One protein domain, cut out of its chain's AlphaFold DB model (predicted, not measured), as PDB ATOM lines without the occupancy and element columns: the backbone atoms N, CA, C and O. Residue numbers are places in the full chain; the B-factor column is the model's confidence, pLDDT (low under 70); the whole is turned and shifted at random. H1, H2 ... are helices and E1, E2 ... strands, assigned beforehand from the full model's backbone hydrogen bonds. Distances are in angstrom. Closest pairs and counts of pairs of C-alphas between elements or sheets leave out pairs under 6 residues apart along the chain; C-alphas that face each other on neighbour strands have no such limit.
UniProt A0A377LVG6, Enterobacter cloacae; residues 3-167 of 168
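What this domain is: This is residues 3 to 167 of the 168 residues of a protein of Enterobacter cloacae (UniProt A0A377LVG6). A strongly twisted sheet of six strands forms a wall, with helices H1 and H2 packed over one face and H6, on its other side, only grazing it. A wide loop, residues 134 to 160, runs out between the last two strands and lies at one end of the longest axis; residues 97 to 102 stick out separately. The printed part has 165 residues with six named helices and six named strands, in the order E1 H1 E2 H2 H3 E3 H4 H5 E4 H6 E5 E6. The sheet, ordered E3 E2 E1 E4 E5 E6, is mixed, and the class is mixed, helices and strands. The whole is compact, with a radius of gyration of the C-alphas of 16.7 A and spans of 50 by 34 by 33 A.

How they stand to each other: E1, residues 3 to 5, is an inner strand. H1, residues 10 to 20, is over E4, residues 88 to 91, at a height over the sheet of 8.0 A. E2, residues 28 to 32, is parallel to E1, with N 31 and O 4 2.9 A apart. H2, residues 37 to 50, is on the same face as H1, over E2 and the edge strand E3, residues 66 to 68; these helices and the sheet make two layers. H2 touches H1 with residues 47 to 48 alone, about perpendicular at 87 degrees; the closest C-alphas, of Glu 17 and Met 48, are 6.4 A apart. H3, residues 55 to 58, is not on the sheet. E3 is parallel to E2, with N 67 and O 30 2.9 A apart. H4, residues 75 to 78, and H5, residues 81 to 85, meet only through their link. E4 is parallel to E1, with N 3 and O 88 2.8 A apart. H6, residues 103 to 119, is close to H4 but not clearly touching; the closest C-alphas, of Leu 78 and Arg 118, are 6.6 A apart. E5, residues 127 to 133, is parallel to E4, with N 129 and O 89 2.8 A apart. It forms an antiparallel hairpin with E6, residues 161 to 166, where N 132 and O 162 are 2.8 A apart. E1 H1 E2, E2 H2 H3 E3 and E4 H6 E5 are strand-helix-strand units, parallel neighbour strands joined through helices, and E3 H4 H5 E4 is a split one, with E2 and E1 between its strands; the four crossovers are right-handed. Every O i to N i+4 pair is within hydrogen-bond range in H1 and H2, against 10 of 13 in H6 and 0 of 1 in H5, where 2 of 2 O i to N i+3 pairs are; H3 and H4 are too short for an O i to N i+4 pair.

Where its parts are: E1 begins at C-alpha 3 (240.345, 225.807, 189.654). H1 is 15.1 A long, H2 20.2 A and H6 22.0 A, from C-alpha 103 (234.087, 215.447, 208.372). E5 is 19.5 A long and E6 16.1 A, ending at C-alpha 166 (235.961, 237.086, 198.494).

The domain as a whole: The C-alphas of Glu 56 and Glu 140, the two farthest apart, are 50.4 A from each other. The printed part has no cut. The links E4 to H6, 11 residues, and E5 to E6, 27 residues, are long. Confidence is under 70 in residues 96 to 100 and 133 to 167; the mean pLDDT of E6 is 46.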
ATOM      1  N   PHE A   3     240.269 226.919 188.716       98.44
ATOM      2  CA  PHE A   3     240.345 225.807 189.654       98.44
ATOM      3  C   PHE A   3     238.964 225.504 190.238       98.44
ATOM      4  O   PHE A   3     238.319 226.403 190.776       98.44
ATOM      5  N   ILE A   4     238.507 224.254 190.143       97.81
ATOM      6  CA  ILE A   4     237.190 223.835 190.638       97.81
ATOM      7  C   ILE A   4     237.346 222.693 191.639       97.81
ATOM      8  O   ILE A   4     237.980 221.678 191.345       97.81
ATOM      9  N   THR A   5     236.716 222.821 192.806       97.12
ATOM     10  CA  THR A   5     236.568 221.720 193.769       97.12
ATOM     11  C   THR A   5     235.156 221.137 193.710       97.12
ATOM     12  O   THR A   5     234.210 221.798 193.288       97.12
ATOM     13  N   GLY A   6     234.982 219.880 194.129       95.44
ATOM     14  CA  GLY A   6     233.649 219.264 194.190       95.44
ATOM     15  C   GLY A   6     233.077 218.885 192.819       95.44
ATOM     16  O   GLY A   6     231.869 218.700 192.683       95.44
ATOM     17  N   VAL A   7     233.937 218.738 191.808       95.81
ATOM     18  CA  VAL A   7     233.577 218.414 190.412       95.81
ATOM     19  C   VAL A   7     232.919 217.042 190.244       95.81
ATOM     20  O   VAL A   7     232.199 216.814 189.279       95.81
ATOM     21  N   THR A   8     233.123 216.129 191.201       95.31
ATOM     22  CA  THR A   8     232.457 214.816 191.253       95.31
ATOM     23  C   THR A   8     231.132 214.851 192.027       95.31
ATOM     24  O   THR A   8     230.554 213.803 192.302       95.31
ATOM     25  N   GLY A   9     230.696 216.030 192.478       92.44
ATOM     26  CA  GLY A   9     229.405 216.263 193.125       92.44
ATOM     27  C   GLY A   9     228.366 216.811 192.145       92.44
ATOM     28  O   GLY A   9     228.651 217.011 190.965       92.44
ATOM     29  N   PHE A  10     227.158 217.088 192.640       90.69
ATOM     30  CA  PHE A  10     226.068 217.596 191.803       90.69
ATOM     31  C   PHE A  10     226.325 219.027 191.308       90.69
ATOM     32  O   PHE A  10     226.411 219.252 190.108       90.69
ATOM     33  N   LEU A  11     226.506 220.001 192.209       90.19
ATOM     34  CA  LEU A  11     226.654 221.401 191.798       90.19
ATOM     35  C   LEU A  11     227.963 221.665 191.043       90.19
ATOM     36  O   LEU A  11     227.942 222.266 189.974       90.19
ATOM     37  N   GLY A  12     229.099 221.203 191.580       92.94
ATOM     38  CA  GLY A  12     230.390 221.337 190.900       92.94
ATOM     39  C   GLY A  12     230.400 220.625 189.545       92.94
ATOM     40  O   GLY A  12     230.948 221.156 188.583       92.94
ATOM     41  N   GLY A  13     229.723 219.476 189.450       95.25
ATOM     42  CA  GLY A  13     229.523 218.767 188.190       95.25
ATOM     43  C   GLY A  13     228.660 219.543 187.191       95.25
ATOM     44  O   GLY A  13     229.049 219.668 186.038       95.25
ATOM     45  N   ALA A  14     227.546 220.133 187.625       94.50
ATOM     46  CA  ALA A  14     226.685 220.937 186.757       94.50
ATOM     47  C   ALA A  14     227.411 222.170 186.190       94.50
ATOM     48  O   ALA A  14     227.230 222.521 185.027       94.50
ATOM     49  N   VAL A  15     228.262 222.819 186.995       94.12
ATOM     50  CA  VAL A  15     229.080 223.939 186.508       94.12
ATOM     51  C   VAL A  15     230.135 223.459 185.513       94.12
ATOM     52  O   VAL A  15     230.305 224.087 184.470       94.12
ATOM     53  N   LEU A  16     230.815 222.343 185.800       96.25
ATOM     54  CA  LEU A  16     231.780 221.765 184.867       96.25
ATOM     55  C   LEU A  16     231.113 221.368 183.543       96.25
ATOM     56  O   LEU A  16     231.651 221.702 182.494       96.25
ATOM     57  N   GLU A  17     229.932 220.743 183.575       96.31
ATOM     58  CA  GLU A  17     229.162 220.426 182.365       96.31
ATOM     59  C   GLU A  17     228.913 221.680 181.534       96.31
ATOM     60  O   GLU A  17     229.249 221.689 180.356       96.31
ATOM     61  N   LYS A  18     228.401 222.755 182.145       94.88
ATOM     62  CA  LYS A  18     228.143 224.018 181.438       94.88
ATOM     63  C   LYS A  18     229.399 224.613 180.811       94.88
ATOM     64  O   LYS A  18     229.309 225.203 179.740       94.88
ATOM     65  N   ILE A  19     230.552 224.482 181.466       94.69
ATOM     66  CA  ILE A  19     231.830 224.943 180.910       94.69
ATOM     67  C   ILE A  19     232.217 224.076 179.710       94.69
ATOM     68  O   ILE A  19     232.493 224.622 178.647       94.69
ATOM     69  N   LEU A  20     232.179 222.752 179.852       94.31
ATOM     70  CA  LEU A  20     232.561 221.810 178.795       94.31
ATOM     71  C   LEU A  20     231.651 221.886 177.564       94.31
ATOM     72  O   LEU A  20     232.128 221.723 176.447       94.31
ATOM     73  N   THR A  21     230.355 222.142 177.753       92.38
ATOM     74  CA  THR A  21     229.380 222.267 176.656       92.38
ATOM     75  C   THR A  21     229.288 223.685 176.094       92.38
ATOM     76  O   THR A  21     228.621 223.916 175.084       92.38
ATOM     77  N   SER A  22     229.970 224.648 176.715       88.75
ATOM     78  CA  SER A  22     230.143 225.983 176.152       88.75
ATOM     79  C   SER A  22     231.341 226.013 175.202       88.75
ATOM     80  O   SER A  22     232.360 225.382 175.458       88.75
ATOM     81  N   ASN A  23     231.280 226.831 174.148       74.94
ATOM     82  CA  ASN A  23     232.428 227.111 173.271       74.94
ATOM     83  C   ASN A  23     233.492 228.000 173.961       74.94
ATOM     84  O   ASN A  23     234.049 228.907 173.342       74.94
ATOM     85  N   SER A  24     233.733 227.810 175.262       78.75
ATOM     86  CA  SER A  24     234.707 228.580 176.029       78.75
ATOM     87  C   SER A  24     236.033 227.826 176.127       78.75
ATOM     88  O   SER A  24     236.102 226.682 176.567       78.75
ATOM     89  N   SER A  25     237.121 228.482 175.724       84.75
ATOM     90  CA  SER A  25     238.471 227.957 175.930       84.75
ATOM     91  C   SER A  25     238.944 228.354 177.328       84.75
ATOM     92  O   SER A  25     239.515 229.427 177.535       84.75
ATOM     93  N   VAL A  26     238.641 227.518 178.321       90.88
ATOM     94  CA  VAL A  26     239.061 227.727 179.712       90.88
ATOM     95  C   VAL A  26     240.055 226.641 180.106       90.88
ATOM     96  O   VAL A  26     239.738 225.458 180.075       90.88
ATOM     97  N   LYS A  27     241.259 227.037 180.539       95.81
ATOM     98  CA  LYS A  27     242.208 226.099 181.159       95.81
ATOM     99  C   LYS A  27     241.671 225.677 182.528       95.81
ATOM    100  O   LYS A  27     241.501 226.538 183.399       95.81
ATOM    101  N   LEU A  28     241.435 224.379 182.700       97.62
ATOM    102  CA  LEU A  28     240.835 223.780 183.891       97.62
ATOM    103  C   LEU A  28     241.870 223.069 184.762       97.62
ATOM    104  O   LEU A  28     242.720 222.337 184.254       97.62
ATOM    105  N   LEU A  29     241.719 223.242 186.073       98.62
ATOM    106  CA  LEU A  29     242.317 222.410 187.110       98.62
ATOM    107  C   LEU A  29     241.188 221.932 188.036       98.62
ATOM    108  O   LEU A  29     240.388 222.735 188.513       98.62
ATOM    109  N   LEU A  30     241.082 220.630 188.266       98.50
ATOM    110  CA  LEU A  30     239.928 219.991 188.890       98.50
ATOM    111  C   LEU A  30     240.396 219.167 190.091       98.50
ATOM    112  O   LEU A  30     241.151 218.208 189.931       98.50
ATOM    113  N   LEU A  31     239.947 219.528 191.295       98.44
ATOM    114  CA  LEU A  31     240.280 218.780 192.507       98.44
ATOM    115  C   LEU A  31     239.429 217.510 192.597       98.44
ATOM    116  O   LEU A  31     238.199 217.590 192.700       98.44
ATOM    117  N   ALA A  32     240.079 216.350 192.628       97.56
ATOM    118  CA  ALA A  32     239.426 215.056 192.768       97.56
ATOM    119  C   ALA A  32     240.079 214.208 193.866       97.56
ATOM    120  O   ALA A  32     241.297 214.160 194.017       97.56
ATOM    121  N   ARG A  33     239.242 213.479 194.611       96.00
ATOM    122  CA  ARG A  33     239.694 212.467 195.573       96.00
ATOM    123  C   ARG A  33     239.855 211.131 194.855       96.00
ATOM    124  O   ARG A  33     238.847 210.517 194.502       96.00
ATOM    125  N   ALA A  34     241.093 210.711 194.644       96.69
ATOM    126  CA  ALA A  34     241.480 209.412 194.095       96.69
ATOM    127  C   ALA A  34     242.925 209.092 194.522       96.69
ATOM    128  O   ALA A  34     243.566 209.927 195.156       96.69
ATOM    129  N   SER A  35     243.431 207.904 194.196       95.94
ATOM    130  CA  SER A  35     244.837 207.545 194.442       95.94
ATOM    131  C   SER A  35     245.805 208.178 193.445       95.94
ATOM    132  O   SER A  35     246.956 208.419 193.789       95.94
ATOM    133  N   ASP A  36     245.348 208.447 192.223       97.69
ATOM    134  CA  ASP A  36     246.171 208.941 191.123       97.69
ATOM    135  C   ASP A  36     245.328 209.761 190.123       97.69
ATOM    136  O   ASP A  36     244.090 209.670 190.134       97.69
ATOM    137  N   PRO A  37     245.972 210.588 189.272       98.25
ATOM    138  CA  PRO A  37     245.286 211.432 188.293       98.25
ATOM    139  C   PRO A  37     244.386 210.671 187.318       98.25
ATOM    140  O   PRO A  37     243.325 211.188 186.975       98.25
ATOM    141  N   GLN A  38     244.754 209.453 186.913       98.44
ATOM    142  CA  GLN A  38     243.974 208.639 185.982       98.44
ATOM    143  C   GLN A  38     242.628 208.230 186.595       98.44
ATOM    144  O   GLN A  38     241.568 208.449 186.005       98.44
ATOM    145  N   GLN A  39     242.642 207.703 187.821       98.38
ATOM    146  CA  GLN A  39     241.420 207.382 188.561       98.38
ATOM    147  C   GLN A  39     240.613 208.638 188.902       98.38
ATOM    148  O   GLN A  39     239.380 208.616 188.898       98.38
ATOM    149  N   GLY A  40     241.288 209.755 189.181       98.44
ATOM    150  CA  GLY A  40     240.637 211.051 189.354       98.44
ATOM    151  C   GLY A  40     239.894 211.497 188.092       98.44
ATOM    152  O   GLY A  40     238.727 211.885 188.180       98.44
ATOM    153  N   LEU A  41     240.535 211.380 186.928       98.69
ATOM    154  CA  LEU A  41     239.963 211.699 185.622       98.69
ATOM    155  C   LEU A  41     238.727 210.848 185.338       98.69
ATOM    156  O   LEU A  41     237.692 211.395 184.955       98.69
ATOM    157  N   GLU A  42     238.801 209.540 185.586       98.50
ATOM    158  CA  GLU A  42     237.670 208.647 185.336       98.50
ATOM    159  C   GLU A  42     236.474 208.992 186.225       98.50
ATOM    160  O   GLU A  42     235.355 209.108 185.737       98.50
ATOM    161  N   ARG A  43     236.702 209.316 187.504       98.38
ATOM    162  CA  ARG A  43     235.628 209.787 188.395       98.38
ATOM    163  C   ARG A  43     234.971 211.078 187.908       98.38
ATOM    164  O   ARG A  43     233.769 211.264 188.111       98.38
ATOM    165  N   VAL A  44     235.742 211.995 187.319       98.44
ATOM    166  CA  VAL A  44     235.191 213.218 186.717       98.44
ATOM    167  C   VAL A  44     234.360 212.865 185.486       98.44
ATOM    168  O   VAL A  44     233.212 213.303 185.401       98.44
ATOM    169  N   ARG A  45     234.889 212.040 184.575       98.44
ATOM    170  CA  ARG A  45     234.180 211.588 183.366       98.44
ATOM    171  C   ARG A  45     232.888 210.856 183.707       98.44
ATOM    172  O   ARG A  45     231.838 211.223 183.189       98.44
ATOM    173  N   ASP A  46     232.922 209.929 184.658       98.38
ATOM    174  CA  ASP A  46     231.743 209.227 185.165       98.38
ATOM    175  C   ASP A  46     230.682 210.177 185.705       98.38
ATOM    176  O   ASP A  46     229.486 209.978 185.487       98.38
ATOM    177  N   ASN A  47     231.096 211.233 186.409       98.12
ATOM    178  CA  ASN A  47     230.148 212.243 186.849       98.12
ATOM    179  C   ASN A  47     229.560 213.001 185.651       98.12
ATOM    180  O   ASN A  47     228.351 213.191 185.595       98.12
ATOM    181  N   MET A  48     230.380 213.383 184.671       98.12
ATOM    182  CA  MET A  48     229.929 214.130 183.491       98.12
ATOM    183  C   MET A  48     229.009 213.311 182.574       98.12
ATOM    184  O   MET A  48     228.057 213.861 182.020       98.12
ATOM    185  N   ARG A  49     229.186 211.986 182.501       97.94
ATOM    186  CA  ARG A  49     228.239 211.076 181.834       97.94
ATOM    187  C   ARG A  49     226.847 211.133 182.465       97.94
ATOM    188  O   ARG A  49     225.852 211.118 181.745       97.94
ATOM    189  N   LYS A  50     226.743 211.301 183.792       96.75
ATOM    190  CA  LYS A  50     225.444 211.512 184.475       96.75
ATOM    191  C   LYS A  50     224.781 212.827 184.059       96.75
ATOM    192  O   LYS A  50     223.555 212.907 184.038       96.75
ATOM    193  N   PHE A  51     225.580 213.827 183.687       95.75
ATOM    194  CA  PHE A  51     225.116 215.083 183.093       95.75
ATOM    195  C   PHE A  51     224.917 215.010 181.569       95.75
ATOM    196  O   PHE A  51     224.550 216.013 180.963       95.75
ATOM    197  N   LYS A  52     225.083 213.829 180.953       96.69
ATOM    198  CA  LYS A  52     224.923 213.576 179.511       96.69
ATOM    199  C   LYS A  52     225.900 214.357 178.618       96.69
ATOM    200  O   LYS A  52     225.569 214.668 177.477       96.69
ATOM    201  N   VAL A  53     227.098 214.658 179.122       96.75
ATOM    202  CA  VAL A  53     228.197 215.192 178.299       96.75
ATOM    203  C   VAL A  53     228.668 214.110 177.322       96.75
ATOM    204  O   VAL A  53     228.804 212.953 177.721       96.75
ATOM    205  N   SER A  54     228.888 214.462 176.050       96.94
ATOM    206  CA  SER A  54     229.285 213.500 175.011       96.94
ATOM    207  C   SER A  54     230.725 213.012 175.190       96.94
ATOM    208  O   SER A  54     231.577 213.756 175.680       96.94
ATOM    209  N   GLU A  55     231.029 211.788 174.747       96.75
ATOM    210  CA  GLU A  55     232.391 211.243 174.841       96.75
ATOM    211  C   GLU A  55     233.407 212.071 174.031       96.75
ATOM    212  O   GLU A  55     234.552 212.189 174.465       96.75
ATOM    213  N   GLU A  56     233.008 212.729 172.929       95.44
ATOM    214  CA  GLU A  56     233.921 213.635 172.209       95.44
ATOM    215  C   GLU A  56     234.337 214.826 173.080       95.44
ATOM    216  O   GLU A  56     235.499 215.227 173.085       95.44
ATOM    217  N   THR A  57     233.400 215.366 173.863       94.62
ATOM    218  CA  THR A  57     233.684 216.461 174.799       94.62
ATOM    219  C   THR A  57     234.537 215.967 175.973       94.62
ATOM    220  O   THR A  57     235.455 216.657 176.414       94.62
ATOM    221  N   LEU A  58     234.283 214.752 176.471       96.06
ATOM    222  CA  LEU A  58     235.060 214.151 177.565       96.06
ATOM    223  C   LEU A  58     236.495 213.794 177.169       96.06
ATOM    224  O   LEU A  58     237.376 213.788 178.035       96.06
ATOM    225  N   ALA A  59     236.741 213.523 175.886       95.00
ATOM    226  CA  ALA A  59     238.076 213.276 175.354       95.00
ATOM    227  C   ALA A  59     238.996 214.506 175.468       95.00
ATOM    228  O   ALA A  59     240.213 214.349 175.496       95.00
ATOM    229  N   ALA A  60     238.431 215.714 175.595       93.06
ATOM    230  CA  ALA A  60     239.198 216.938 175.828       93.06
ATOM    231  C   ALA A  60     239.773 217.037 177.254       93.06
ATOM    232  O   ALA A  60     240.695 217.820 177.484       93.06
ATOM    233  N   LEU A  61     239.245 216.265 178.212       96.38
ATOM    234  CA  LEU A  61     239.811 216.176 179.557       96.38
ATOM    235  C   LEU A  61     240.944 215.151 179.592       96.38
ATOM    236  O   LEU A  61     240.786 214.026 179.116       96.38
ATOM    237  N   SER A  62     242.045 215.509 180.243       97.75
ATOM    238  CA  SER A  62     243.207 214.650 180.469       97.75
ATOM    239  C   SER A  62     243.633 214.663 181.939       97.75
ATOM    240  O   SER A  62     243.108 215.418 182.761       97.75
ATOM    241  N   GLU A  63     244.612 213.827 182.284       98.25
ATOM    242  CA  GLU A  63     245.186 213.775 183.634       98.25
ATOM    243  C   GLU A  63     245.803 215.112 184.068       98.25
ATOM    244  O   GLU A  63     245.815 215.430 185.255       98.25
ATOM    245  N   GLU A  64     246.238 215.951 183.123       97.44
ATOM    246  CA  GLU A  64     246.781 217.283 183.414       97.44
ATOM    247  C   GLU A  64     245.743 218.219 184.041       97.44
ATOM    248  O   GLU A  64     246.094 219.116 184.818       97.44
ATOM    249  N   ASN A  65     244.459 217.995 183.742       98.00
ATOM    250  CA  ASN A  65     243.365 218.728 184.362       98.00
ATOM    251  C   ASN A  65     243.128 218.301 185.810       98.00
ATOM    252  O   ASN A  65     242.399 218.991 186.516       98.00
ATOM    253  N   ILE A  66     243.696 217.182 186.263       98.62
ATOM    254  CA  ILE A  66     243.381 216.594 187.560       98.62
ATOM    255  C   ILE A  66     244.433 216.980 188.599       98.62
ATOM    256  O   ILE A  66     245.639 216.778 188.436       98.62
ATOM    257  N   LEU A  67     243.944 217.528 189.709       98.56
ATOM    258  CA  LEU A  67     244.693 217.688 190.945       98.56
ATOM    259  C   LEU A  67     244.145 216.694 191.963       98.56
ATOM    260  O   LEU A  67     242.966 216.750 192.319       98.56
ATOM    261  N   ILE A  68     244.996 215.787 192.433       98.25
ATOM    262  CA  ILE A  68     244.620 214.856 193.495       98.25
ATOM    263  C   ILE A  68     244.718 215.559 194.841       98.25
ATOM    264  O   ILE A  68     245.734 216.170 195.158       98.25
ATOM    265  N   GLY A  69     243.646 215.478 195.628       96.56
ATOM    266  CA  GLY A  69     243.614 216.040 196.970       96.56
ATOM    267  C   GLY A  69     242.248 215.937 197.639       96.56
ATOM    268  O   GLY A  69     241.225 215.670 197.003       96.56
ATOM    269  N   ASP A  70     242.236 216.163 198.949       94.31
ATOM    270  CA  ASP A  70     241.043 216.137 199.791       94.31
ATOM    271  C   ASP A  70     241.021 217.390 200.674       94.31
ATOM    272  O   ASP A  70     242.011 217.719 201.320       94.31
ATOM    273  N   LEU A  71     239.888 218.092 200.738       92.06
ATOM    274  CA  LEU A  71     239.738 219.246 201.629       92.06
ATOM    275  C   LEU A  71     239.786 218.872 203.116       92.06
ATOM    276  O   LEU A  71     240.077 219.732 203.933       92.06
ATOM    277  N   SER A  72     239.541 217.615 203.490       89.88
ATOM    278  CA  SER A  72     239.767 217.141 204.863       89.88
ATOM    279  C   SER A  72     241.253 216.971 205.211       89.88
ATOM    280  O   SER A  72     241.584 216.813 206.387       89.88
ATOM    281  N   GLN A  73     242.135 216.994 204.205       93.00
ATOM    282  CA  GLN A  73     243.593 216.889 204.321       93.00
ATOM    283  C   GLN A  73     244.269 217.850 203.321       93.00
ATOM    284  O   GLN A  73     244.955 217.410 202.393       93.00
ATOM    285  N   PRO A  74     244.059 219.170 203.467       92.31
ATOM    286  CA  PRO A  74     244.380 220.131 202.416       92.31
ATOM    287  C   PRO A  74     245.883 220.200 202.111       92.31
ATOM    288  O   PRO A  74     246.268 220.317 200.949       92.31
ATOM    289  N   GLU A  75     246.741 220.013 203.116       92.94
ATOM    290  CA  GLU A  75     248.205 220.010 202.959       92.94
ATOM    291  C   GLU A  75     248.714 219.040 201.881       92.94
ATOM    292  O   GLU A  75     249.764 219.276 201.286       92.94
ATOM    293  N   GLY A  76     247.951 217.983 201.569       93.06
ATOM    294  CA  GLY A  76     248.291 217.031 200.513       93.06
ATOM    295  C   GLY A  76     248.297 217.617 199.096       93.06
ATOM    296  O   GLY A  76     248.885 217.009 198.207       93.06
ATOM    297  N   PHE A  77     247.671 218.778 198.867       96.69
ATOM    298  CA  PHE A  77     247.605 219.398 197.537       96.69
ATOM    299  C   PHE A  77     247.906 220.903 197.516       96.69
ATOM    300  O   PHE A  77     248.161 221.449 196.441       96.69
ATOM    301  N   LEU A  78     247.895 221.600 198.660       97.19
ATOM    302  CA  LEU A  78     248.083 223.059 198.693       97.19
ATOM    303  C   LEU A  78     249.450 223.519 198.164       97.19
ATOM    304  O   LEU A  78     249.570 224.659 197.721       97.19
ATOM    305  N   ASN A  79     250.464 222.655 198.157       96.50
ATOM    306  CA  ASN A  79     251.792 222.979 197.628       96.50
ATOM    307  C   ASN A  79     251.962 222.647 196.135       96.50
ATOM    308  O   ASN A  79     253.060 222.813 195.607       96.50
ATOM    309  N   ASP A  80     250.912 222.191 195.438       97.94
ATOM    310  CA  ASP A  80     251.009 221.915 194.004       97.94
ATOM    311  C   ASP A  80     251.341 223.214 193.233       97.94
ATOM    312  O   ASP A  80     250.607 224.205 193.341       97.94
ATOM    313  N   PRO A  81     252.428 223.239 192.440       97.56
ATOM    314  CA  PRO A  81     252.898 224.451 191.770       97.56
ATOM    315  C   PRO A  81     251.919 224.967 190.710       97.56
ATOM    316  O   PRO A  81     251.972 226.141 190.338       97.56
ATOM    317  N   ARG A  82     250.989 224.136 190.221       97.62
ATOM    318  CA  ARG A  82     249.944 224.579 189.289       97.62
ATOM    319  C   ARG A  82     249.017 225.602 189.942       97.62
ATOM    320  O   ARG A  82     248.474 226.440 189.225       97.62
ATOM    321  N   LEU A  83     248.869 225.600 191.272       97.88
ATOM    322  CA  LEU A  83     248.040 226.584 191.978       97.88
ATOM    323  C   LEU A  83     248.518 228.028 191.764       97.88
ATOM    324  O   LEU A  83     247.684 228.927 191.723       97.88
ATOM    325  N   GLU A  84     249.807 228.254 191.496       97.75
ATOM    326  CA  GLU A  84     250.344 229.589 191.181       97.75
ATOM    327  C   GLU A  84     249.804 230.175 189.864       97.75
ATOM    328  O   GLU A  84     249.824 231.384 189.652       97.75
ATOM    329  N   GLN A  85     249.290 229.332 188.962       97.31
ATOM    330  CA  GLN A  85     248.714 229.758 187.678       97.31
ATOM    331  C   GLN A  85     247.199 230.010 187.763       97.31
ATOM    332  O   GLN A  85     246.553 230.366 186.763       97.31
ATOM    333  N   VAL A  86     246.590 229.753 188.923       97.88
ATOM    334  CA  VAL A  86     245.147 229.885 189.119       97.88
ATOM    335  C   VAL A  86     244.778 231.358 189.210       97.88
ATOM    336  O   VAL A  86     245.300 232.105 190.027       97.88
ATOM    337  N   THR A  87     243.822 231.763 188.375       97.19
ATOM    338  CA  THR A  87     243.271 233.124 188.388       97.19
ATOM    339  C   THR A  87     241.855 233.153 188.949       97.19
ATOM    340  O   THR A  87     241.408 234.181 189.443       97.19
ATOM    341  N   HIS A  88     241.136 232.032 188.893       97.12
ATOM    342  CA  HIS A  88     239.770 231.923 189.388       97.12
ATOM    343  C   HIS A  88     239.601 230.626 190.164       97.12
ATOM    344  O   HIS A  88     240.041 229.574 189.702       97.12
ATOM    345  N   VAL A  89     238.919 230.694 191.303       96.75
ATOM    346  CA  VAL A  89     238.562 229.523 192.104       96.75
ATOM    347  C   VAL A  89     237.051 229.423 192.217       96.75
ATOM    348  O   VAL A  89     236.387 230.401 192.554       96.75
ATOM    349  N   LEU A  90     236.529 228.225 191.981       95.81
ATOM    350  CA  LEU A  90     235.161 227.837 192.284       95.81
ATOM    351  C   LEU A  90     235.187 226.692 193.304       95.81
ATOM    352  O   LEU A  90     235.402 225.529 192.958       95.81
ATOM    353  N   ASN A  91     234.979 227.024 194.576       95.12
ATOM    354  CA  ASN A  91     234.957 226.049 195.658       95.12
ATOM    355  C   ASN A  91     233.527 225.526 195.885       95.12
ATOM    356  O   ASN A  91     232.768 226.137 196.641       95.12
ATOM    357  N   CYS A  92     233.177 224.407 195.238       91.56
ATOM    358  CA  CYS A  92     231.890 223.713 195.401       91.56
ATOM    359  C   CYS A  92     231.970 222.462 196.292       91.56
ATOM    360  O   CYS A  92     230.954 221.804 196.518       91.56
ATOM    361  N   ALA A  93     233.161 222.071 196.748       86.44
ATOM    362  CA  ALA A  93     233.314 220.912 197.614       86.44
ATOM    363  C   ALA A  93     232.766 221.201 199.017       86.44
ATOM    364  O   ALA A  93     233.225 222.103 199.709       86.44
ATOM    365  N   ALA A  94     231.814 220.374 199.438       82.12
ATOM    366  CA  ALA A  94     231.278 220.358 200.786       82.12
ATOM    367  C   ALA A  94     230.826 218.939 201.149       82.12
ATOM    368  O   ALA A  94     230.405 218.159 200.289       82.12
ATOM    369  N   VAL A  95     230.867 218.610 202.436       77.31
ATOM    370  CA  VAL A  95     230.130 217.480 203.004       77.31
ATOM    371  C   VAL A  95     228.725 217.976 203.335       77.31
ATOM    372  O   VAL A  95     228.525 218.695 204.314       77.31
ATOM    373  N   ALA A  96     227.756 217.603 202.502       67.06
ATOM    374  CA  ALA A  96     226.339 217.897 202.707       67.06
ATOM    375  C   ALA A  96     225.673 216.726 203.448       67.06
ATOM    376  O   ALA A  96     225.099 215.832 202.832       67.06
ATOM    377  N   SER A  97     225.806 216.698 204.776       67.31
ATOM    378  CA  SER A  97     225.163 215.707 205.650       67.31
ATOM    379  C   SER A  97     224.249 216.412 206.647       67.31
ATOM    380  O   SER A  97     224.684 217.339 207.323       67.31
ATOM    381  N   PHE A  98     222.998 215.951 206.753       58.66
ATOM    382  CA  PHE A  98     222.023 216.422 207.750       58.66
ATOM    383  C   PHE A  98     222.165 215.722 209.116       58.66
ATOM    384  O   PHE A  98     221.515 216.120 210.077       58.66
ATOM    385  N   GLY A  99     222.997 214.678 209.206       60.81
ATOM    386  CA  GLY A  99     223.333 213.981 210.450       60.81
ATOM    387  C   GLY A  99     224.736 214.321 210.955       60.81
ATOM    388  O   GLY A  99     225.528 214.939 210.236       60.81
ATOM    389  N   ASN A 100     225.058 213.872 212.174       66.06
ATOM    390  CA  ASN A 100     226.375 214.071 212.775       66.06
ATOM    391  C   ASN A 100     227.456 213.391 211.920       66.06
ATOM    392  O   ASN A 100     227.531 212.165 211.854       66.06
ATOM    393  N   ASN A 101     228.275 214.190 211.239       71.38
ATOM    394  CA  ASN A 101     229.376 213.702 210.426       71.38
ATOM    395  C   ASN A 101     230.644 214.481 210.811       71.38
ATOM    396  O   ASN A 101     230.713 215.686 210.556       71.38
ATOM    397  N   PRO A 102     231.660 213.817 211.398       75.19
ATOM    398  CA  PRO A 102     232.865 214.481 211.898       75.19
ATOM    399  C   PRO A 102     233.687 215.159 210.789       75.19
ATOM    400  O   PRO A 102     234.529 216.008 211.072       75.19
ATOM    401  N   LEU A 103     233.436 214.819 209.520       78.75
ATOM    402  CA  LEU A 103     234.087 215.447 208.372       78.75
ATOM    403  C   LEU A 103     233.478 216.802 207.996       78.75
ATOM    404  O   LEU A 103     234.125 217.536 207.255       78.75
ATOM    405  N   ILE A 104     232.282 217.160 208.490       78.75
ATOM    406  CA  ILE A 104     231.651 218.457 208.180       78.75
ATOM    407  C   ILE A 104     232.585 219.598 208.571       78.75
ATOM    408  O   ILE A 104     232.865 220.460 207.743       78.75
ATOM    409  N   TRP A 105     233.106 219.585 209.798       76.38
ATOM    410  CA  TRP A 105     234.004 220.637 210.269       76.38
ATOM    411  C   TRP A 105     235.325 220.648 209.489       76.38
ATOM    412  O   TRP A 105     235.727 221.683 208.957       76.38
ATOM    413  N   LYS A 106     235.946 219.471 209.328       80.75
ATOM    414  CA  LYS A 106     237.219 219.331 208.608       80.75
ATOM    415  C   LYS A 106     237.142 219.812 207.161       80.75
ATOM    416  O   LYS A 106     238.046 220.487 206.696       80.75
ATOM    417  N   VAL A 107     236.076 219.477 206.436       78.00
ATOM    418  CA  VAL A 107     235.939 219.832 205.014       78.00
ATOM    419  C   VAL A 107     235.377 221.242 204.841       78.00
ATOM    420  O   VAL A 107     235.957 222.062 204.127       78.00
ATOM    421  N   ASN A 108     234.244 221.537 205.482       83.38
ATOM    422  CA  ASN A 108     233.483 222.752 205.191       83.38
ATOM    423  C   ASN A 108     234.068 223.985 205.891       83.38
ATOM    424  O   ASN A 108     233.827 225.094 205.427       83.38
ATOM    425  N   VAL A 109     234.832 223.811 206.978       81.12
ATOM    426  CA  VAL A 109     235.434 224.923 207.732       81.12
ATOM    427  C   VAL A 109     236.947 224.937 207.558       81.12
ATOM    428  O   VAL A 109     237.477 225.843 206.920       81.12
ATOM    429  N   GLU A 110     237.649 223.928 208.076       85.69
ATOM    430  CA  GLU A 110     239.119 223.914 208.101       85.69
ATOM    431  C   GLU A 110     239.709 223.832 206.690       85.69
ATOM    432  O   GLU A 110     240.532 224.664 206.311       85.69
ATOM    433  N   GLY A 111     239.226 222.889 205.880       88.44
ATOM    434  CA  GLY A 111     239.643 222.699 204.494       88.44
ATOM    435  C   GLY A 111     239.361 223.908 203.612       88.44
ATOM    436  O   GLY A 111     240.222 224.342 202.847       88.44
ATOM    437  N   THR A 112     238.171 224.495 203.755       88.88
ATOM    438  CA  THR A 112     237.797 225.710 203.020       88.88
ATOM    439  C   THR A 112     238.669 226.901 203.423       88.88
ATOM    440  O   THR A 112     239.136 227.630 202.547       88.88
ATOM    441  N   LEU A 113     238.951 227.080 204.719       88.31
ATOM    442  CA  LEU A 113     239.830 228.145 205.203       88.31
ATOM    443  C   LEU A 113     241.279 227.952 204.742       88.31
ATOM    444  O   LEU A 113     241.915 228.917 204.321       88.31
ATOM    445  N   ALA A 114     241.801 226.726 204.801       93.19
ATOM    446  CA  ALA A 114     243.149 226.405 204.341       93.19
ATOM    447  C   ALA A 114     243.303 226.691 202.840       93.19
ATOM    448  O   ALA A 114     244.249 227.369 202.431       93.19
ATOM    449  N   LEU A 115     242.320 226.277 202.031       94.94
ATOM    450  CA  LEU A 115     242.283 226.596 200.606       94.94
ATOM    451  C   LEU A 115     242.229 228.111 200.365       94.94
ATOM    452  O   LEU A 115     243.007 228.628 199.568       94.94
ATOM    453  N   ALA A 116     241.349 228.837 201.058       93.06
ATOM    454  CA  ALA A 116     241.241 230.287 200.902       93.06
ATOM    455  C   ALA A 116     242.556 231.003 201.256       93.06
ATOM    456  O   ALA A 116     243.016 231.853 200.496       93.06
ATOM    457  N   ARG A 117     243.210 230.613 202.360       93.50
ATOM    458  CA  ARG A 117     244.515 231.160 202.773       93.50
ATOM    459  C   ARG A 117     245.596 230.914 201.733       93.50
ATOM    460  O   ARG A 117     246.340 231.835 201.411       93.50
ATOM    461  N   ARG A 118     245.669 229.697 201.193       96.25
ATOM    462  CA  ARG A 118     246.629 229.366 200.140       96.25
ATOM    463  C   ARG A 118     246.396 230.199 198.884       96.25
ATOM    464  O   ARG A 118     247.343 230.734 198.319       96.25
ATOM    465  N   MET A 119     245.142 230.329 198.462       96.12
ATOM    466  CA  MET A 119     244.804 231.081 197.257       96.12
ATOM    467  C   MET A 119     245.037 232.586 197.429       96.12
ATOM    468  O   MET A 119     245.456 233.233 196.478       96.12
ATOM    469  N   ASN A 120     244.892 233.126 198.641       93.44
ATOM    470  CA  ASN A 120     245.258 234.509 198.973       93.44
ATOM    471  C   ASN A 120     246.767 234.799 198.820       93.44
ATOM    472  O   ASN A 120     247.173 235.955 198.799       93.44
ATOM    473  N   GLN A 121     247.615 233.770 198.749       94.38
ATOM    474  CA  GLN A 121     249.052 233.922 198.497       94.38
ATOM    475  C   GLN A 121     249.394 233.875 197.000       94.38
ATOM    476  O   GLN A 121     250.511 234.217 196.623       94.38
ATOM    477  N   VAL A 122     248.453 233.462 196.142       95.69
ATOM    478  CA  VAL A 122     248.658 233.389 194.691       95.69
ATOM    479  C   VAL A 122     248.507 234.785 194.098       95.69
ATOM    480  O   VAL A 122     247.400 235.310 193.993       95.69
ATOM    481  N   ALA A 123     249.620 235.375 193.659       93.38
ATOM    482  CA  ALA A 123     249.653 236.748 193.142       93.38
ATOM    483  C   ALA A 123     248.723 236.975 191.933       93.38
ATOM    484  O   ALA A 123     248.246 238.086 191.713       93.38
ATOM    485  N   GLY A 124     248.464 235.928 191.142       92.62
ATOM    486  CA  GLY A 124     247.599 235.977 189.962       92.62
ATOM    487  C   GLY A 124     246.103 235.783 190.236       92.62
ATOM    488  O   GLY A 124     245.321 235.779 189.279       92.62
ATOM    489  N   LEU A 125     245.684 235.587 191.492       96.69
ATOM    490  CA  LEU A 125     244.281 235.343 191.822       96.69
ATOM    491  C   LEU A 125     243.431 236.592 191.541       96.69
ATOM    492  O   LEU A 125     243.701 237.678 192.039       96.69
ATOM    493  N   GLN A 126     242.360 236.418 190.769       93.44
ATOM    494  CA  GLN A 126     241.411 237.478 190.417       93.44
ATOM    495  C   GLN A 126     240.073 237.311 191.132       93.44
ATOM    496  O   GLN A 126     239.459 238.302 191.518       93.44
ATOM    497  N   ARG A 127     239.591 236.070 191.290       92.56
ATOM    498  CA  ARG A 127     238.321 235.786 191.976       92.56
ATOM    499  C   ARG A 127     238.361 234.476 192.743       92.56
ATOM    500  O   ARG A 127     238.819 233.457 192.225       92.56
ATOM    501  N   PHE A 128     237.769 234.489 193.933       92.88
ATOM    502  CA  PHE A 128     237.481 233.292 194.713       92.88
ATOM    503  C   PHE A 128     235.986 233.227 195.008       92.88
ATOM    504  O   PHE A 128     235.448 234.071 195.729       92.88
ATOM    505  N   LEU A 129     235.325 232.217 194.449       91.12
ATOM    506  CA  LEU A 129     233.905 231.971 194.629       91.12
ATOM    507  C   LEU A 129     233.700 230.753 195.523       91.12
ATOM    508  O   LEU A 129     234.047 229.634 195.140       91.12
ATOM    509  N   HIS A 130     233.122 230.962 196.703       87.88
ATOM    510  CA  HIS A 130     232.727 229.865 197.578       87.88
ATOM    511  C   HIS A 130     231.232 229.620 197.479       87.88
ATOM    512  O   HIS A 130     230.427 230.543 197.632       87.88
ATOM    513  N   VAL A 131     230.875 228.358 197.265       82.56
ATOM    514  CA  VAL A 131     229.491 227.925 197.293       82.56
ATOM    515  C   VAL A 131     229.162 227.343 198.667       82.56
ATOM    516  O   VAL A 131     229.603 226.250 199.013       82.56
ATOM    517  N   GLY A 132     228.356 228.082 199.429       71.56
ATOM    518  CA  GLY A 132     227.796 227.669 200.711       71.56
ATOM    519  C   GLY A 132     226.311 227.296 200.628       71.56
ATOM    520  O   GLY A 132     225.679 227.338 199.571       71.56
ATOM    521  N   THR A 133     225.727 226.954 201.776       62.03
ATOM    522  CA  THR A 133     224.290 226.671 201.927       62.03
ATOM    523  C   THR A 133     223.596 227.768 202.725       62.03
ATOM    524  O   THR A 133     224.154 228.303 203.683       62.03
ATOM    525  N   ALA A 134     222.345 228.075 202.375       53.75
ATOM    526  CA  ALA A 134     221.507 228.996 203.132       53.75
ATOM    527  C   ALA A 134     221.172 228.532 204.547       53.75
ATOM    528  O   ALA A 134     220.824 229.360 205.385       53.75
ATOM    529  N   MET A 135     221.358 227.245 204.835       52.41
ATOM    530  CA  MET A 135     221.217 226.687 206.182       52.41
ATOM    531  C   MET A 135     222.294 227.180 207.160       52.41
ATOM    532  O   MET A 135     222.119 227.037 208.364       52.41
ATOM    533  N   SER A 136     223.396 227.769 206.676       49.41
ATOM    534  CA  SER A 136     224.419 228.379 207.541       49.41
ATOM    535  C   SER A 136     223.936 229.669 208.208       49.41
ATOM    536  O   SER A 136     224.556 230.150 209.153       49.41
ATOM    537  N   CYS A 137     222.833 230.239 207.721       40.38
ATOM    538  CA  CYS A 137     222.093 231.255 208.441       40.38
ATOM    539  C   CYS A 137     221.131 230.523 209.381       40.38
ATOM    540  O   CYS A 137     220.172 229.920 208.908       40.38
ATOM    541  N   THR A 138     221.356 230.581 210.692       39.19
ATOM    542  CA  THR A 138     220.296 230.365 211.685       39.19
ATOM    543  C   THR A 138     219.677 231.721 212.016       39.19
ATOM    544  O   THR A 138     220.139 232.380 212.949       39.19
ATOM    545  N   PRO A 139     218.684 232.205 211.250       42.53
ATOM    546  CA  PRO A 139     217.798 233.225 211.773       42.53
ATOM    547  C   PRO A 139     217.065 232.648 212.994       42.53
ATOM    548  O   PRO A 139     216.705 231.467 212.999       42.53
ATOM    549  N   GLU A 140     216.802 233.468 214.017       41.34
ATOM    550  CA  GLU A 140     215.661 233.201 214.903       41.34
ATOM    551  C   GLU A 140     214.428 232.937 214.023       41.34
ATOM    552  O   GLU A 140     214.321 233.542 212.947       41.34
ATOM    553  N   GLN A 141     213.530 232.033 214.442       35.72
ATOM    554  CA  GLN A 141     212.263 231.789 213.740       35.72
ATOM    555  C   GLN A 141     211.633 233.143 213.359       35.72
ATOM    556  O   GLN A 141     211.466 234.005 214.213       35.72
ATOM    557  N   ASP A 142     211.367 233.332 212.063       43.94
ATOM    558  CA  ASP A 142     210.840 234.554 211.428       43.94
ATOM    559  C   ASP A 142     211.803 235.721 211.126       43.94
ATOM    560  O   ASP A 142     211.355 236.760 210.628       43.94
ATOM    561  N   SER A 143     213.125 235.572 211.277       39.97
ATOM    562  CA  SER A 143     214.063 236.616 210.822       39.97
ATOM    563  C   SER A 143     214.508 236.457 209.356       39.97
ATOM    564  O   SER A 143     214.933 235.402 208.881       39.97
ATOM    565  N   LEU A 144     214.384 237.552 208.598       45.38
ATOM    566  CA  LEU A 144     214.843 237.668 207.214       45.38
ATOM    567  C   LEU A 144     216.333 238.016 207.202       45.38
ATOM    568  O   LEU A 144     216.711 239.130 207.565       45.38
ATOM    569  N   VAL A 145     217.179 237.102 206.725       46.41
ATOM    570  CA  VAL A 145     218.593 237.411 206.477       46.41
ATOM    571  C   VAL A 145     218.724 238.057 205.101       46.41
ATOM    572  O   VAL A 145     218.412 237.447 204.080       46.41
ATOM    573  N   ALA A 146     219.148 239.319 205.076       45.06
ATOM    574  CA  ALA A 146     219.432 240.036 203.842       45.06
ATOM    575  C   ALA A 146     220.861 239.738 203.372       45.06
ATOM    576  O   ALA A 146     221.820 239.954 204.114       45.06
ATOM    577  N   GLU A 147     221.016 239.309 202.119       39.72
ATOM    578  CA  GLU A 147     222.314 239.330 201.447       39.72
ATOM    579  C   GLU A 147     222.771 240.789 201.305       39.72
ATOM    580  O   GLU A 147     222.106 241.604 200.660       39.72
ATOM    581  N   LYS A 148     223.910 241.155 201.900       43.41
ATOM    582  CA  LYS A 148     224.569 242.416 201.546       43.41
ATOM    583  C   LYS A 148     225.347 242.209 200.251       43.41
ATOM    584  O   LYS A 148     226.461 241.699 200.291       43.41
ATOM    585  N   ARG A 149     224.781 242.664 199.134       40.56
ATOM    586  CA  ARG A 149     225.494 243.203 197.963       40.56
ATOM    587  C   ARG A 149     224.513 244.020 197.135       40.56
ATOM    588  O   ARG A 149     223.314 243.771 197.182       40.56
ATOM    589  N   GLY A 150     225.013 245.053 196.460       43.12
ATOM    590  CA  GLY A 150     224.193 245.925 195.625       43.12
ATOM    591  C   GLY A 150     223.240 245.123 194.734       43.12
ATOM    592  O   GLY A 150     223.648 244.151 194.110       43.12
ATOM    593  N   VAL A 151     221.993 245.598 194.677       34.03
ATOM    594  CA  VAL A 151     220.824 245.073 193.946       34.03
ATOM    595  C   VAL A 151     219.955 244.073 194.730       34.03
ATOM    596  O   VAL A 151     220.249 242.897 194.904       34.03
ATOM    597  N   GLN A 152     218.803 244.600 195.160       38.38
ATOM    598  CA  GLN A 152     217.726 243.936 195.892       38.38
ATOM    599  C   GLN A 152     217.031 242.841 195.069       38.38
ATOM    600  O   GLN A 152     216.383 243.142 194.067       38.38
ATOM    601  N   ARG A 153     216.985 241.609 195.592       27.88
ATOM    602  CA  ARG A 153     215.833 240.702 195.426       27.88
ATOM    603  C   ARG A 153     215.579 239.924 196.721       27.88
ATOM    604  O   ARG A 153     216.320 239.017 197.067       27.88
ATOM    605  N   LYS A 154     214.496 240.271 197.427       28.17
ATOM    606  CA  LYS A 154     214.003 239.548 198.615       28.17
ATOM    607  C   LYS A 154     213.329 238.236 198.191       28.17
ATOM    608  O   LYS A 154     212.410 238.283 197.374       28.17
ATOM    609  N   ARG A 155     213.714 237.089 198.765       34.16
ATOM    610  CA  ARG A 155     212.953 235.822 198.692       34.16
ATOM    611  C   ARG A 155     213.027 235.060 200.020       34.16
ATOM    612  O   ARG A 155     213.999 235.193 200.753       34.16
ATOM    613  N   ARG A 156     211.963 234.305 200.329       26.98
ATOM    614  CA  ARG A 156     211.828 233.456 201.529       26.98
ATOM    615  C   ARG A 156     212.964 232.430 201.601       26.98
ATOM    616  O   ARG A 156     213.373 231.905 200.568       26.98
ATOM    617  N   ALA A 157     213.418 232.120 202.816       35.72
ATOM    618  CA  ALA A 157     214.380 231.056 203.076       35.72
ATOM    619  C   ALA A 157     213.776 229.696 202.684       35.72
ATOM    620  O   ALA A 157     213.010 229.091 203.426       35.72
ATOM    621  N   SER A 158     214.102 229.239 201.479       30.98
ATOM    622  CA  SER A 158     213.821 227.891 200.996       30.98
ATOM    623  C   SER A 158     215.084 227.360 200.321       30.98
ATOM    624  O   SER A 158     215.384 227.763 199.201       30.98
ATOM    625  N   GLY A 159     215.848 226.511 201.018       32.03
ATOM    626  CA  GLY A 159     216.873 225.622 200.440       32.03
ATOM    627  C   GLY A 159     217.909 226.237 199.485       32.03
ATOM    628  O   GLY A 159     218.362 225.549 198.575       32.03
ATOM    629  N   GLY A 160     218.254 227.518 199.637       32.91
ATOM    630  CA  GLY A 160     219.119 228.231 198.696       32.91
ATOM    631  C   GLY A 160     220.596 227.842 198.797       32.91
ATOM    632  O   GLY A 160     221.111 227.550 199.874       32.91
ATOM    633  N   ILE A 161     221.284 227.878 197.661       42.78
ATOM    634  CA  ILE A 161     222.744 227.854 197.566       42.78
ATOM    635  C   ILE A 161     223.211 229.313 197.597       42.78
ATOM    636  O   ILE A 161     222.735 230.105 196.785       42.78
ATOM    637  N   TYR A 162     224.120 229.668 198.509       50.62
ATOM    638  CA  TYR A 162     224.702 231.011 198.557       50.62
ATOM    639  C   TYR A 162     226.084 231.024 197.932       50.62
ATOM    640  O   TYR A 162     226.889 230.113 198.121       50.62
ATOM    641  N   VAL A 163     226.354 232.094 197.202       49.72
ATOM    642  CA  VAL A 163     227.591 232.294 196.471       49.72
ATOM    643  C   VAL A 163     228.202 233.589 196.989       49.72
ATOM    644  O   VAL A 163     227.699 234.671 196.695       49.72
ATOM    645  N   PHE A 164     229.261 233.487 197.791       51.44
ATOM    646  CA  PHE A 164     229.980 234.661 198.286       51.44
ATOM    647  C   PHE A 164     231.310 234.795 197.548       51.44
ATOM    648  O   PHE A 164     232.077 233.838 197.427       51.44
ATOM    649  N   GLU A 165     231.568 235.997 197.041       40.69
ATOM    650  CA  GLU A 165     232.834 236.364 196.410       40.69
ATOM    651  C   GLU A 165     233.754 236.955 197.480       40.69
ATOM    652  O   GLU A 165     233.363 237.891 198.181       40.69
ATOM    653  N   ILE A 166     234.968 236.442 197.628       43.66
ATOM    654  CA  ILE A 166     235.961 237.086 198.494       43.66
ATOM    655  C   ILE A 166     236.642 238.167 197.647       43.66
ATOM    656  O   ILE A 166     237.347 237.840 196.695       43.66
ATOM    657  N   HIS A 167     236.371 239.441 197.945       34.34
ATOM    658  CA  HIS A 167     237.082 240.571 197.340       34.34
ATOM    659  C   HIS A 167     238.288 240.928 198.208       34.34
ATOM    660  O   HIS A 167     238.165 240.959 199.434       34.34
TER     661      HIS A 167